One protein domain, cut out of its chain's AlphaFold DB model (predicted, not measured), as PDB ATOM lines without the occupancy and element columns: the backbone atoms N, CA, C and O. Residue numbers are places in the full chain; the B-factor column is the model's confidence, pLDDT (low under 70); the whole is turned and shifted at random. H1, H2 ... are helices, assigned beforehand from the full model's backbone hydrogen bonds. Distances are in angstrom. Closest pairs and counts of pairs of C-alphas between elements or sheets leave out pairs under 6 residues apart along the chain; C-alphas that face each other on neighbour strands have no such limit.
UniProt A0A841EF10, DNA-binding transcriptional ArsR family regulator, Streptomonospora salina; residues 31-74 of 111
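AT A GLANCE: This is residues 31 to 74 of the 111 residues of the protein "DNA-binding transcriptional ArsR family regulator" of Streptomonospora salina (UniProt A0A841EF10). Three short helices, H1, H2 and H3, pack crosswise in a small cluster, their centres making a triangle. The link after H2 folds back to H3, which crosses both other helices. The printed part has 44 residues, is all helix with no named strand, and is compact: radius of gyration of the C-alphas 9.1 A, spans 26 by 19 by 19 A.

HOW THE PARTS SIT: H1, residues 31 to 41, and H2, residues 47 to 56, only just touch, with 3 pairs of C-alphas within 8 A, closest Leu 39 and Ile 50 at 6.6 A; they run opposite ways at a steep tilt of 49 degrees. H3, residues 63 to 72, touches H1, about perpendicular at 74 degrees; their closest C-alphas, Val 33 and His 69, are 7.3 A apart. H2 and H3 touch, opposite ways at a steep tilt of 61 degrees, closest C-alphas Ala 47 and Thr 67 at 6.0 A. In H1, H2 and H3 every O i to N i+4 pair is within hydrogen-bond range.

IN THESE COORDINATES: H1 is 15.5 A long from C-alpha 31 at (34.391, -42.118, -1.226), H2 14.2 A, and H3 14.1 A, to C-alpha 72 at (26.818, -38.573, 12.252).

THE WHOLE: The C-alphas farthest apart, Gly 58 and Gly 74, are 26.2 A apart. The printed part has no cut; the link H1 to H2 is tight, H2 to H3 short. Residues 43 and 74 have pLDDT under 70.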
ATOM      1  N   ALA A  31      32.935 -42.260  -1.270       80.38
ATOM      2  CA  ALA A  31      34.391 -42.118  -1.226       80.38
ATOM      3  C   ALA A  31      34.859 -40.891  -0.418       80.38
ATOM      4  O   ALA A  31      35.844 -40.958   0.322       80.38
ATOM      5  N   THR A  32      34.146 -39.766  -0.514       83.31
ATOM      6  CA  THR A  32      34.440 -38.574   0.289       83.31
ATOM      7  C   THR A  32      34.147 -38.810   1.769       83.31
ATOM      8  O   THR A  32      34.933 -38.385   2.613       83.31
ATOM      9  N   VAL A  33      33.065 -39.524   2.098       83.06
ATOM     10  CA  VAL A  33      32.737 -39.880   3.490       83.06
ATOM     11  C   VAL A  33      33.797 -40.816   4.079       83.06
ATOM     12  O   VAL A  33      34.326 -40.515   5.145       83.06
ATOM     13  N   ALA A  34      34.213 -41.848   3.341       85.00
ATOM     14  CA  ALA A  34      35.297 -42.745   3.751       85.00
ATOM     15  C   ALA A  34      36.628 -41.999   3.979       85.00
ATOM     16  O   ALA A  34      37.377 -42.299   4.906       85.00
ATOM     17  N   THR A  35      36.906 -40.966   3.175       85.88
ATOM     18  CA  THR A  35      38.084 -40.105   3.370       85.88
ATOM     19  C   THR A  35      37.973 -39.274   4.655       85.88
ATOM     20  O   THR A  35      38.948 -39.152   5.394       85.88
ATOM     21  N   ILE A  36      36.791 -38.715   4.949       86.19
ATOM     22  CA  ILE A  36      36.527 -37.972   6.195       86.19
ATOM     23  C   ILE A  36      36.708 -38.886   7.415       86.19
ATOM     24  O   ILE A  36      37.315 -38.465   8.401       86.19
ATOM     25  N   GLU A  37      36.211 -40.122   7.343       84.94
ATOM     26  CA  GLU A  37      36.369 -41.141   8.383       84.94
ATOM     27  C   GLU A  37      37.843 -41.479   8.615       84.94
ATOM     28  O   GLU A  37      38.337 -41.330   9.735       84.94
ATOM     29  N   ALA A  38      38.578 -41.834   7.558       85.94
ATOM     30  CA  ALA A  38      39.998 -42.167   7.641       85.94
ATOM     31  C   ALA A  38      40.820 -41.031   8.277       85.94
ATOM     32  O   ALA A  38      41.572 -41.256   9.227       85.94
ATOM     33  N   LEU A  39      40.602 -39.788   7.831       84.44
ATOM     34  CA  LEU A  39      41.277 -38.613   8.391       84.44
ATOM     35  C   LEU A  39      40.916 -38.365   9.863       84.44
ATOM     36  O   LEU A  39      41.711 -37.788  10.604       84.44
ATOM     37  N   ARG A  40      39.720 -38.765  10.312       84.19
ATOM     38  CA  ARG A  40      39.301 -38.615  11.710       84.19
ATOM     39  C   ARG A  40      39.970 -39.636  12.633       84.19
ATOM     40  O   ARG A  40      40.264 -39.282  13.779       84.19
ATOM     41  N   HIS A  41      40.205 -40.856  12.150       77.12
ATOM     42  CA  HIS A  41      40.818 -41.948  12.916       77.12
ATOM     43  C   HIS A  41      42.298 -41.698  13.244       77.12
ATOM     44  O   HIS A  41      42.764 -42.065  14.321       77.12
ATOM     45  N   GLU A  42      43.010 -40.983  12.378       77.12
ATOM     46  CA  GLU A  42      44.438 -40.675  12.488       77.12
ATOM     47  C   GLU A  42      44.732 -39.503  13.460       77.12
ATOM     48  O   GLU A  42      45.374 -38.532  13.094       77.12
ATOM     49  N   HIS A  43      44.272 -39.557  14.718       59.34
ATOM     50  CA  HIS A  43      44.583 -38.581  15.795       59.34
ATOM     51  C   HIS A  43      43.709 -37.310  15.896       59.34
ATOM     52  O   HIS A  43      44.208 -36.193  16.031       59.34
ATOM     53  N   LYS A  44      42.376 -37.463  15.947       74.94
ATOM     54  CA  LYS A  44      41.426 -36.368  16.266       74.94
ATOM     55  C   LYS A  44      41.568 -35.143  15.350       74.94
ATOM     56  O   LYS A  44      41.323 -34.014  15.795       74.94
ATOM     57  N   ARG A  45      41.901 -35.341  14.068       84.62
ATOM     58  CA  ARG A  45      41.974 -34.230  13.107       84.62
ATOM     59  C   ARG A  45      40.684 -33.402  13.162       84.62
ATOM     60  O   ARG A  45      39.565 -33.932  13.240       84.62
ATOM     61  N   SER A  46      40.852 -32.082  13.233       84.50
ATOM     62  CA  SER A  46      39.747 -31.136  13.390       84.50
ATOM     63  C   SER A  46      38.962 -30.993  12.085       84.50
ATOM     64  O   SER A  46      39.491 -31.239  11.003       84.50
ATOM     65  N   ALA A  47      37.705 -30.540  12.159       85.31
ATOM     66  CA  ALA A  47      36.891 -30.309  10.961       85.31
ATOM     67  C   ALA A  47      37.559 -29.328   9.979       85.31
ATOM     68  O   ALA A  47      37.451 -29.499   8.769       85.31
ATOM     69  N   ALA A  48      38.282 -28.328  10.494       86.12
ATOM     70  CA  ALA A  48      39.049 -27.393   9.674       86.12
ATOM     71  C   ALA A  48      40.207 -28.094   8.947       86.12
ATOM     72  O   ALA A  48      40.381 -27.897   7.750       86.12
ATOM     73  N   HIS A  49      40.942 -28.964   9.645       89.31
ATOM     74  CA  HIS A  49      42.048 -29.715   9.054       89.31
ATOM     75  C   HIS A  49      41.566 -30.705   7.986       89.31
ATOM     76  O   HIS A  49      42.162 -30.810   6.921       89.31
ATOM     77  N   ILE A  50      40.452 -31.395   8.238       88.94
ATOM     78  CA  ILE A  50      39.826 -32.295   7.260       88.94
ATOM     79  C   ILE A  50      39.358 -31.510   6.028       88.94
ATOM     80  O   ILE A  50      39.551 -31.959   4.907       88.94
ATOM     81  N   THR A  51      38.798 -30.312   6.222       90.44
ATOM     82  CA  THR A  51      38.389 -29.444   5.105       90.44
ATOM     83  C   THR A  51      39.589 -29.021   4.252       90.44
ATOM     84  O   THR A  51      39.498 -29.041   3.028       90.44
ATOM     85  N   ALA A  52      40.722 -28.683   4.878       88.75
ATOM     86  CA  ALA A  52      41.947 -28.321   4.167       88.75
ATOM     87  C   ALA A  52      42.538 -29.502   3.373       88.75
ATOM     88  O   ALA A  52      42.908 -29.332   2.217       88.75
ATOM     89  N   GLU A  53      42.558 -30.703   3.958       90.19
ATOM     90  CA  GLU A  53      42.973 -31.937   3.271       90.19
ATOM     91  C   GLU A  53      42.079 -32.261   2.070       90.19
ATOM     92  O   GLU A  53      42.563 -32.565   0.983       90.19
ATOM     93  N   LEU A  54      40.760 -32.149   2.236       89.44
ATOM     94  CA  LEU A  54      39.815 -32.366   1.143       89.44
ATOM     95  C   LEU A  54      40.005 -31.338   0.023       89.44
ATOM     96  O   LEU A  54      40.028 -31.716  -1.146       89.44
ATOM     97  N   ALA A  55      40.221 -30.067   0.372       89.00
ATOM     98  CA  ALA A  55      40.509 -29.018  -0.597       89.00
ATOM     99  C   ALA A  55      41.825 -29.275  -1.353       89.00
ATOM    100  O   ALA A  55      41.864 -29.094  -2.567       89.00
ATOM    101  N   ALA A  56      42.868 -29.770  -0.674       89.31
ATOM    102  CA  ALA A  56      44.132 -30.161  -1.305       89.31
ATOM    103  C   ALA A  56      43.963 -31.318  -2.310       89.31
ATOM    104  O   ALA A  56      44.701 -31.404  -3.287       89.31
ATOM    105  N   ARG A  57      42.950 -32.169  -2.114       87.31
ATOM    106  CA  ARG A  57      42.556 -33.248  -3.038       87.31
ATOM    107  C   ARG A  57      41.571 -32.793  -4.127       87.31
ATOM    108  O   ARG A  57      41.077 -33.624  -4.881       87.31
ATOM    109  N   GLY A  58      41.247 -31.499  -4.193       88.50
ATOM    110  CA  GLY A  58      40.286 -30.925  -5.143       88.50
ATOM    111  C   GLY A  58      38.813 -31.110  -4.757       88.50
ATOM    112  O   GLY A  58      37.921 -30.764  -5.529       88.50
ATOM    113  N   ILE A  59      38.533 -31.634  -3.562       85.31
ATOM    114  CA  ILE A  59      37.178 -31.837  -3.052       85.31
ATOM    115  C   ILE A  59      36.779 -30.610  -2.224       85.31
ATOM    116  O   ILE A  59      37.129 -30.475  -1.051       85.31
ATOM    117  N   VAL A  60      36.002 -29.711  -2.826       84.31
ATOM    118  CA  VAL A  60      35.510 -28.505  -2.146       84.31
ATOM    119  C   VAL A  60      34.285 -28.852  -1.296       84.31
ATOM    120  O   VAL A  60      33.152 -28.834  -1.773       84.31
ATOM    121  N   LEU A  61      34.509 -29.173  -0.021       83.25
ATOM    122  CA  LEU A  61      33.448 -29.317   0.978       83.25
ATOM    123  C   LEU A  61      33.475 -28.177   1.991       83.25
ATOM    124  O   LEU A  61      34.530 -27.737   2.435       83.25
ATOM    125  N   ASP A  62      32.292 -27.733   2.411       84.06
ATOM    126  CA  ASP A  62      32.172 -26.761   3.494       84.06
ATOM    127  C   ASP A  62      32.420 -27.426   4.858       84.06
ATOM    128  O   ASP A  62      32.036 -28.578   5.104       84.06
ATOM    129  N   ARG A  63      32.974 -26.655   5.801       83.94
ATOM    130  CA  ARG A  63      33.172 -27.073   7.195       83.94
ATOM    131  C   ARG A  63      31.884 -27.609   7.826       83.94
ATOM    132  O   ARG A  63      31.944 -28.520   8.649       83.94
ATOM    133  N   ARG A  64      30.714 -27.062   7.478       83.44
ATOM    134  CA  ARG A  64      29.398 -27.520   7.955       83.44
ATOM    135  C   ARG A  64      29.071 -28.930   7.480       83.44
ATOM    136  O   ARG A  64      28.518 -29.700   8.262       83.44
ATOM    137  N   THR A  65      29.425 -29.273   6.245       85.69
ATOM    138  CA  THR A  65      29.243 -30.620   5.694       85.69
ATOM    139  C   THR A  65      30.148 -31.600   6.425       85.69
ATOM    140  O   THR A  65      29.667 -32.595   6.959       85.69
ATOM    141  N   VAL A  66      31.426 -31.253   6.589       84.69
ATOM    142  CA  VAL A  66      32.384 -32.063   7.356       84.69
ATOM    143  C   VAL A  66      31.923 -32.247   8.805       84.69
ATOM    144  O   VAL A  66      31.888 -33.363   9.305       84.69
ATOM    145  N   THR A  67      31.493 -31.177   9.479       84.38
ATOM    146  CA  THR A  67      31.008 -31.243  10.872       84.38
ATOM    147  C   THR A  67      29.750 -32.103  10.993       84.38
ATOM    148  O   THR A  67      29.602 -32.825  11.974       84.38
ATOM    149  N   ARG A  68      28.856 -32.066   9.996       83.31
ATOM    150  CA  ARG A  68      27.668 -32.925   9.941       83.31
ATOM    151  C   ARG A  68      28.044 -34.398   9.798       83.31
ATOM    152  O   ARG A  68      27.489 -35.211  10.526       83.31
ATOM    153  N   HIS A  69      28.997 -34.729   8.925       82.94
ATOM    154  CA  HIS A  69      29.510 -36.096   8.803       82.94
ATOM    155  C   HIS A  69      30.177 -36.554  10.102       82.94
ATOM    156  O   HIS A  69      29.838 -37.608  10.618       82.94
ATOM    157  N   LEU A  70      31.023 -35.720  10.713       83.88
ATOM    158  CA  LEU A  70      31.652 -36.033  12.000       83.88
ATOM    159  C   LEU A  70      30.643 -36.218  13.143       83.88
ATOM    160  O   LEU A  70      30.877 -37.038  14.025       83.88
ATOM    161  N   ALA A  71      29.541 -35.465  13.149       81.88
ATOM    162  CA  ALA A  71      28.469 -35.639  14.126       81.88
ATOM    163  C   ALA A  71      27.683 -36.939  13.891       81.88
ATOM    164  O   ALA A  71      27.306 -37.595  14.855       81.88
ATOM    165  N   ALA A  72      27.475 -37.321  12.626       76.81
ATOM    166  CA  ALA A  72      26.818 -38.573  12.252       76.81
ATOM    167  C   ALA A  72      27.673 -39.815  12.562       76.81
ATOM    168  O   ALA A  72      27.119 -40.868  12.853       76.81
ATOM    169  N   LEU A  73      29.003 -39.683  12.556       76.19
ATOM    170  CA  LEU A  73      29.924 -40.763  12.930       76.19
ATOM    171  C   LEU A  73      29.891 -41.103  14.426       76.19
ATOM    172  O   LEU A  73      30.334 -42.184  14.810       76.19
ATOM    173  N   GLY A  74      29.355 -40.208  15.262       63.69
ATOM    174  CA  GLY A  74      29.283 -40.396  16.709       63.69
ATOM    175  C   GLY A  74      30.658 -40.560  17.383       63.69
ATOM    176  O   GLY A  74      31.706 -40.602  16.732       63.69
TER     177      GLY A  74